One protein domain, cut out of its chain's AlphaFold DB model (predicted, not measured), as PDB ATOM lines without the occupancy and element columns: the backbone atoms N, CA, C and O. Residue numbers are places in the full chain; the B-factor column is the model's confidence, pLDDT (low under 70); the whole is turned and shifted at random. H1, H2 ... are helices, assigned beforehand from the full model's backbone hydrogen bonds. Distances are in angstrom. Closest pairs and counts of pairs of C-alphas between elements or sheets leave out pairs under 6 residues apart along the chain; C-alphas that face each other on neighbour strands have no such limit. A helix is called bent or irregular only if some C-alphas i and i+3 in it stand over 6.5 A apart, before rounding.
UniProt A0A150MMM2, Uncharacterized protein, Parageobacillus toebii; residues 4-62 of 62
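This is residues 4 to 62 of the 62 residues of an uncharacterized protein of Parageobacillus toebii (UniProt A0A150MMM2). The model is a helical hairpin, H1 and H2 side by side and running opposite ways, with two further helices, H3 and H4, set crosswise to it. The short H3 lies near the beginning of H1 and the end of H2, while H4 packs on H1 with its first turn and then runs away from the hairpin, so that residues 57 to 62 stick out. The printed part has 59 residues with four named helices, H1, H2, H3 and H4 along the chain, and no named strand; its class is all helix. It is compact, with a radius of gyration of the C-alphas of 10.6 A, and spans 29 by 27 by 21 A.

Begin with H1, residues 4 to 18, the hub, which touches three other helices. Go on to H2, residues 23 to 32: the two form a hairpin and touch at a shallow tilt of 5 degrees, opposite ways, their closest C-alphas being those of Ala 14 and Glu 26, 4.2 A apart. Next comes H3, residues 36 to 42, which only just touches H1, with 3 pairs of C-alphas within 8 A. Look at residues 6 to 7 of H1, with which alone H1 touches H3; the closest C-alphas, of Ile 6 and Leu 39, are 6.4 A apart, and the lines are about perpendicular at 74 degrees. H2 and H3 are close but not clearly touching, with the C-alphas of Val 32 and Ile 38 closest at 6.3 A. Last is H4, residues 51 to 61, which touches H1 with the C-alphas of Phe 10 and Pro 52 closest at 6.2 A; at 71 degrees the two are only just about perpendicular. H4 only just touches H3, with 3 pairs of C-alphas within 8 A, the closest being those of Ala 42 and Leu 55 at 6.3 A. H2 and H4 are close but not clearly touching, with the C-alphas of Ser 29 and Pro 52 closest at 7.5 A. The helix packing is mostly crossed, with 1 of the 4 touching pairs at a shallow tilt. In H1, H2, H3 and H4 every O i to N i+4 pair is within hydrogen-bond range.

Find C-alpha 4 at (175.940, 187.810, 248.649); from there H1 runs 20.1 A to C-alpha 18. H1 is neither bent nor irregular, but only just: C-alphas 15 and 18 are 6.1 A apart. From C-alpha 23 at (165.115, 198.992, 231.388), H2 runs 14.2 A to C-alpha 32. H3 covers 9.7 A from C-alpha 36 to C-alpha 42. H4 covers 15.5 A and ends at C-alpha 61, (184.927, 201.595, 227.785).

The two C-alphas farthest apart are those of Gly 20 and Ala 44, at 28.9 A. The printed part has no cut and ends at the chain's last residue, Leu 62. The links from H1 to H2 and from H2 to H3 are tight, and the 8 residues from H3 to H4 make a short link. Residues 57 to 62, of which 57 to 61 belong to H4, stand free. The mean pLDDT of the printed part is 96.5, and no printed residue is under 70.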
ATOM      1  N   LYS A   4     177.322 187.459 248.279       97.25
ATOM      2  CA  LYS A   4     175.940 187.810 248.649       97.25
ATOM      3  C   LYS A   4     175.734 189.320 248.797       97.25
ATOM      4  O   LYS A   4     174.697 189.840 248.409       97.25
ATOM      5  N   ILE A   5     176.722 190.038 249.338       96.00
ATOM      6  CA  ILE A   5     176.633 191.496 249.517       96.00
ATOM      7  C   ILE A   5     176.732 192.204 248.162       96.00
ATOM      8  O   ILE A   5     176.080 193.222 247.954       96.00
ATOM      9  N   ILE A   6     177.549 191.685 247.243       97.19
ATOM     10  CA  ILE A   6     177.709 192.256 245.900       97.19
ATOM     11  C   ILE A   6     176.438 192.023 245.080       97.19
ATOM     12  O   ILE A   6     175.915 192.983 244.522       97.19
ATOM     13  N   SER A   7     175.902 190.799 245.093       98.50
ATOM     14  CA  SER A   7     174.616 190.455 244.469       98.50
ATOM     15  C   SER A   7     173.515 191.408 244.935       98.50
ATOM     16  O   SER A   7     172.860 192.065 244.129       98.50
ATOM     17  N   GLU A   8     173.397 191.605 246.248       98.06
ATOM     18  CA  GLU A   8     172.405 192.509 246.820       98.06
ATOM     19  C   GLU A   8     172.610 193.976 246.394       98.06
ATOM     20  O   GLU A   8     171.639 194.707 246.200       98.06
ATOM     21  N   ARG A   9     173.854 194.431 246.193       97.44
ATOM     22  CA  ARG A   9     174.114 195.774 245.645       97.44
ATOM     23  C   ARG A   9     173.616 195.910 244.209       97.44
ATOM     24  O   ARG A   9     173.013 196.934 243.902       97.44
ATOM     25  N   PHE A  10     173.812 194.897 243.367       98.50
ATOM     26  CA  PHE A  10     173.272 194.891 242.005       98.50
ATOM     27  C   PHE A  10     171.740 194.850 241.995       98.50
ATOM     28  O   PHE A  10     171.124 195.644 241.285       98.50
ATOM     29  N   ARG A  11     171.110 194.036 242.857       98.75
ATOM     30  CA  ARG A  11     169.643 194.044 243.018       98.75
ATOM     31  C   ARG A  11     169.130 195.420 243.428       98.75
ATOM     32  O   ARG A  11     168.186 195.928 242.832       98.75
ATOM     33  N   ARG A  12     169.757 196.063 244.418       98.38
ATOM     34  CA  ARG A  12     169.353 197.413 244.840       98.38
ATOM     35  C   ARG A  12     169.531 198.436 243.734       98.38
ATOM     36  O   ARG A  12     168.624 199.233 243.545       98.38
ATOM     37  N   PHE A  13     170.646 198.402 243.012       98.38
ATOM     38  CA  PHE A  13     170.900 199.312 241.897       98.38
ATOM     39  C   PHE A  13     169.845 199.157 240.790       98.38
ATOM     40  O   PHE A  13     169.267 200.151 240.348       98.38
ATOM     41  N   ALA A  14     169.483 197.918 240.439       98.62
ATOM     42  CA  ALA A  14     168.408 197.643 239.487       98.62
ATOM     43  C   ALA A  14     167.082 198.301 239.909       98.62
ATOM     44  O   ALA A  14     166.453 199.018 239.136       98.62
ATOM     45  N   ILE A  15     166.676 198.096 241.166       98.50
ATOM     46  CA  ILE A  15     165.358 198.516 241.663       98.50
ATOM     47  C   ILE A  15     165.301 200.003 242.023       98.50
ATOM     48  O   ILE A  15     164.255 200.630 241.868       98.50
ATOM     49  N   ARG A  16     166.382 200.563 242.574       98.06
ATOM     50  CA  ARG A  16     166.405 201.929 243.122       98.06
ATOM     51  C   ARG A  16     166.875 202.968 242.120       98.06
ATOM     52  O   ARG A  16     166.464 204.115 242.251       98.06
ATOM     53  N   GLU A  17     167.723 202.586 241.169       97.81
ATOM     54  CA  GLU A  17     168.374 203.537 240.260       97.81
ATOM     55  C   GLU A  17     167.955 203.332 238.800       97.81
ATOM     56  O   GLU A  17     167.804 204.314 238.075       97.81
ATOM     57  N   CYS A  18     167.713 202.084 238.376       98.25
ATOM     58  CA  CYS A  18     167.425 201.764 236.970       98.25
ATOM     59  C   CYS A  18     165.932 201.617 236.657       98.25
ATOM     60  O   CYS A  18     165.490 201.932 235.553       98.25
ATOM     61  N   ARG A  19     165.131 201.130 237.609       98.19
ATOM     62  CA  ARG A  19     163.707 200.893 237.372       98.19
ATOM     63  C   ARG A  19     162.984 202.176 236.971       98.19
ATOM     64  O   ARG A  19     162.961 203.150 237.719       98.19
ATOM     65  N   GLY A  20     162.356 202.144 235.797       97.69
ATOM     66  CA  GLY A  20     161.633 203.280 235.215       97.69
ATOM     67  C   GLY A  20     162.522 204.362 234.588       97.69
ATOM     68  O   GLY A  20     161.986 205.279 233.972       97.69
ATOM     69  N   SER A  21     163.850 204.260 234.706       97.50
ATOM     70  CA  SER A  21     164.815 205.177 234.083       97.50
ATOM     71  C   SER A  21     165.594 204.510 232.944       97.50
ATOM     72  O   SER A  21     165.847 205.137 231.917       97.50
ATOM     73  N   SER A  22     165.948 203.234 233.097       97.75
ATOM     74  CA  SER A  22     166.643 202.423 232.101       97.75
ATOM     75  C   SER A  22     166.325 200.941 232.289       97.75
ATOM     76  O   SER A  22     166.880 200.267 233.159       97.75
ATOM     77  N   GLU A  23     165.461 200.417 231.420       98.06
ATOM     78  CA  GLU A  23     165.115 198.992 231.388       98.06
ATOM     79  C   GLU A  23     166.349 198.113 231.137       98.06
ATOM     80  O   GLU A  23     166.513 197.072 231.773       98.06
ATOM     81  N   LEU A  24     167.269 198.571 230.279       97.50
ATOM     82  CA  LEU A  24     168.515 197.866 229.989       97.50
ATOM     83  C   LEU A  24     169.344 197.643 231.260       97.50
ATOM     84  O   LEU A  24     169.721 196.510 231.554       97.50
ATOM     85  N   TYR A  25     169.620 198.701 232.027       97.94
ATOM     86  CA  TYR A  25     170.431 198.562 233.239       97.94
ATOM     87  C   TYR A  25     169.686 197.860 234.373       97.94
ATOM     88  O   TYR A  25     170.338 197.191 235.176       97.94
ATOM     89  N   GLU A  26     168.352 197.945 234.429       98.62
ATOM     90  CA  GLU A  26     167.558 197.138 235.361       98.62
ATOM     91  C   GLU A  26     167.775 195.649 235.076       98.62
ATOM     92  O   GLU A  26     168.193 194.907 235.967       98.62
ATOM     93  N   GLN A  27     167.578 195.221 233.826       98.56
ATOM     94  CA  GLN A  27     167.740 193.822 233.434       98.56
ATOM     95  C   GLN A  27     169.184 193.346 233.591       98.56
ATOM     96  O   GLN A  27     169.414 192.300 234.196       98.56
ATOM     97  N   LEU A  28     170.171 194.109 233.112       98.38
ATOM     98  CA  LEU A  28     171.580 193.740 233.265       98.38
ATOM     99  C   LEU A  28     171.955 193.575 234.737       98.38
ATOM    100  O   LEU A  28     172.560 192.577 235.109       98.38
ATOM    101  N   SER A  29     171.549 194.510 235.593       98.62
ATOM    102  CA  SER A  29     171.880 194.448 237.018       98.62
ATOM    103  C   SER A  29     171.203 193.273 237.723       98.62
ATOM    104  O   SER A  29     171.823 192.645 238.578       98.62
ATOM    105  N   LEU A  30     169.962 192.932 237.356       98.75
ATOM    106  CA  LEU A  30     169.292 191.738 237.880       98.75
ATOM    107  C   LEU A  30     169.990 190.447 237.443       98.75
ATOM    108  O   LEU A  30     170.156 189.559 238.270       98.75
ATOM    109  N   ASN A  31     170.438 190.353 236.189       98.62
ATOM    110  CA  ASN A  31     171.160 189.175 235.705       98.62
ATOM    111  C   ASN A  31     172.552 189.059 236.345       98.62
ATOM    112  O   ASN A  31     172.926 187.983 236.802       98.62
ATOM    113  N   VAL A  32     173.285 190.170 236.479       98.56
ATOM    114  CA  VAL A  32     174.577 190.193 237.186       98.56
ATOM    115  C   VAL A  32     174.425 189.766 238.648       98.56
ATOM    116  O   VAL A  32     175.310 189.110 239.186       98.56
ATOM    117  N   ALA A  33     173.310 190.094 239.305       98.62
ATOM    118  CA  ALA A  33     173.067 189.663 240.680       98.62
ATOM    119  C   ALA A  33     172.979 188.132 240.847       98.62
ATOM    120  O   ALA A  33     173.197 187.656 241.967       98.62
ATOM    121  N   GLU A  34     172.710 187.387 239.770       98.56
ATOM    122  CA  GLU A  34     172.626 185.920 239.762       98.56
ATOM    123  C   GLU A  34     173.871 185.237 239.177       98.56
ATOM    124  O   GLU A  34     173.998 184.018 239.280       98.56
ATOM    125  N   ASP A  35     174.799 185.993 238.587       98.56
ATOM    126  CA  ASP A  35     175.981 185.453 237.916       98.56
ATOM    127  C   ASP A  35     177.206 185.476 238.840       98.56
ATOM    128  O   ASP A  35     177.812 186.517 239.104       98.56
ATOM    129  N   GLU A  36     177.600 184.309 239.348       98.06
ATOM    130  CA  GLU A  36     178.705 184.218 240.301       98.06
ATOM    131  C   GLU A  36     180.057 184.667 239.715       98.06
ATOM    132  O   GLU A  36     180.879 185.239 240.439       98.06
ATOM    133  N   GLU A  37     180.296 184.435 238.426       98.25
ATOM    134  CA  GLU A  37     181.553 184.792 237.768       98.25
ATOM    135  C   GLU A  37     181.690 186.314 237.666       98.25
ATOM    136  O   GLU A  37     182.703 186.886 238.091       98.25
ATOM    137  N   ILE A  38     180.631 186.993 237.224       98.00
ATOM    138  CA  ILE A  38     180.611 188.455 237.158       98.00
ATOM    139  C   ILE A  38     180.657 189.063 238.564       98.00
ATOM    140  O   ILE A  38     181.359 190.051 238.789       98.00
ATOM    141  N   LEU A  39     179.983 188.469 239.554       98.25
ATOM    142  CA  LEU A  39     180.068 188.931 240.943       98.25
ATOM    143  C   LEU A  39     181.486 188.804 241.511       98.25
ATOM    144  O   LEU A  39     181.923 189.682 242.264       98.25
ATOM    145  N   ARG A  40     182.222 187.745 241.151       97.81
ATOM    146  CA  ARG A  40     183.638 187.585 241.515       97.81
ATOM    147  C   ARG A  40     184.493 188.661 240.857       97.81
ATOM    148  O   ARG A  40     185.295 189.272 241.564       97.81
ATOM    149  N   LEU A  41     184.281 188.967 239.578       96.31
ATOM    150  CA  LEU A  41     184.959 190.079 238.903       96.31
ATOM    151  C   LEU A  41     184.662 191.422 239.593       96.31
ATOM    152  O   LEU A  41     185.576 192.151 239.983       96.31
ATOM    153  N   ALA A  42     183.385 191.718 239.834       96.75
ATOM    154  CA  ALA A  42     182.932 192.943 240.489       96.75
ATOM    155  C   ALA A  42     183.432 193.067 241.944       96.75
ATOM    156  O   ALA A  42     183.512 194.171 242.491       96.75
ATOM    157  N   SER A  43     183.815 191.953 242.579       95.50
ATOM    158  CA  SER A  43     184.377 191.936 243.936       95.50
ATOM    159  C   SER A  43     185.758 192.581 244.058       95.50
ATOM    160  O   SER A  43     186.170 192.903 245.174       95.50
ATOM    161  N   ALA A  44     186.439 192.814 242.931       94.88
ATOM    162  CA  ALA A  44     187.719 193.513 242.874       94.88
ATOM    163  C   ALA A  44     187.603 195.026 243.151       94.88
ATOM    164  O   ALA A  44     188.614 195.692 243.387       94.88
ATOM    165  N   ALA A  45     186.385 195.581 243.146       94.31
ATOM    166  CA  ALA A  45     186.147 196.968 243.517       94.31
ATOM    167  C   ALA A  45     186.590 197.248 244.965       94.31
ATOM    168  O   ALA A  45     186.342 196.467 245.890       94.31
ATOM    169  N   ARG A  46     187.229 198.401 245.181       91.94
ATOM    170  CA  ARG A  46     187.679 198.824 246.511       91.94
ATOM    171  C   ARG A  46     186.484 199.225 247.373       91.94
ATOM    172  O   ARG A  46     185.426 199.624 246.881       91.94
ATOM    173  N   SER A  47     186.672 199.155 248.690       87.44
ATOM    174  CA  SER A  47     185.661 199.620 249.643       87.44
ATOM    175  C   SER A  47     185.265 201.075 249.359       87.44
ATOM    176  O   SER A  47     186.116 201.903 249.045       87.44
ATOM    177  N   GLY A  48     183.969 201.370 249.455       87.62
ATOM    178  CA  GLY A  48     183.402 202.695 249.189       87.62
ATOM    179  C   GLY A  48     183.107 203.007 247.718       87.62
ATOM    180  O   GLY A  48     182.406 203.977 247.454       87.62
ATOM    181  N   GLN A  49     183.567 202.196 246.759       92.31
ATOM    182  CA  GLN A  49     183.274 202.445 245.347       92.31
ATOM    183  C   GLN A  49     181.867 201.955 244.935       92.31
ATOM    184  O   GLN A  49     181.400 200.924 245.446       92.31
ATOM    185  N   PRO A  50     181.197 202.648 243.991       94.50
ATOM    186  CA  PRO A  50     179.918 202.215 243.433       94.50
ATOM    187  C   PRO A  50     180.141 201.052 242.458       94.50
ATOM    188  O   PRO A  50     180.495 201.242 241.297       94.50
ATOM    189  N   ILE A  51     179.972 199.826 242.958       97.06
ATOM    190  CA  ILE A  51     180.312 198.596 242.225       97.06
ATOM    191  C   ILE A  51     179.593 198.489 240.864       97.06
ATOM    192  O   ILE A  51     180.290 198.247 239.878       97.06
ATOM    193  N   PRO A  52     178.262 198.694 240.760       97.25
ATOM    194  CA  PRO A  52     177.572 198.582 239.474       97.25
ATOM    195  C   PRO A  52     178.101 199.576 238.437       97.25
ATOM    196  O   PRO A  52     178.413 199.191 237.314       97.25
ATOM    197  N   ASN A  53     178.308 200.833 238.839       97.25
ATOM    198  CA  ASN A  53     178.831 201.879 237.962       97.25
ATOM    199  C   ASN A  53     180.246 201.558 237.466       97.25
ATOM    200  O   ASN A  53     180.555 201.833 236.312       97.25
ATOM    201  N   LEU A  54     181.101 200.973 238.311       96.88
ATOM    202  CA  LEU A  54     182.441 200.557 237.896       96.88
ATOM    203  C   LEU A  54     182.403 199.421 236.876       96.88
ATOM    204  O   LEU A  54     183.119 199.492 235.883       96.88
ATOM    205  N   LEU A  55     181.579 198.394 237.112       97.31
ATOM    206  CA  LEU A  55     181.454 197.274 236.181       97.31
ATOM    207  C   LEU A  55     180.958 197.764 234.817       97.31
ATOM    208  O   LEU A  55     181.600 197.511 233.803       97.31
ATOM    209  N   PHE A  56     179.848 198.503 234.794       97.25
ATOM    210  CA  PHE A  56     179.273 198.980 233.539       97.25
ATOM    211  C   PHE A  56     180.147 200.028 232.855       97.25
ATOM    212  O   PHE A  56     180.279 200.000 231.636       97.25
ATOM    213  N   GLY A  57     180.808 200.900 233.621       96.12
ATOM    214  CA  GLY A  57     181.790 201.834 233.078       96.12
ATOM    215  C   GLY A  57     182.962 201.116 232.406       96.12
ATOM    216  O   GLY A  57     183.369 201.514 231.321       96.12
ATOM    217  N   ALA A  58     183.469 200.034 233.008       94.75
ATOM    218  CA  ALA A  58     184.533 199.227 232.418       94.75
ATOM    219  C   ALA A  58     184.076 198.508 231.139       94.75
ATOM    220  O   ALA A  58     184.803 198.523 230.154       94.75
ATOM    221  N   VAL A  59     182.871 197.926 231.132       93.25
ATOM    222  CA  VAL A  59     182.303 197.253 229.949       93.25
ATOM    223  C   VAL A  59     182.064 198.237 228.804       93.25
ATOM    224  O   VAL A  59     182.399 197.920 227.674       93.25
ATOM    225  N   HIS A  60     181.523 199.427 229.078       92.94
ATOM    226  CA  HIS A  60     181.276 200.445 228.048       92.94
ATOM    227  C   HIS A  60     182.538 201.111 227.498       92.94
ATOM    228  O   HIS A  60     182.475 201.742 226.446       92.94
ATOM    229  N   TYR A  61     183.650 201.046 228.231       89.12
ATOM    230  CA  TYR A  61     184.927 201.595 227.785       89.12
ATOM    231  C   TYR A  61     185.637 200.698 226.756       89.12
ATOM    232  O   TYR A  61     186.428 201.211 225.964       89.12
ATOM    233  N   LEU A  62     185.389 199.383 226.798       79.38
ATOM    234  CA  LEU A  62     185.924 198.393 225.854       79.38
ATOM    235  C   LEU A  62     185.176 198.432 224.516       79.38
ATOM    236  O   LEU A  62     185.859 198.225 223.488       79.38
TER     237      LEU A  62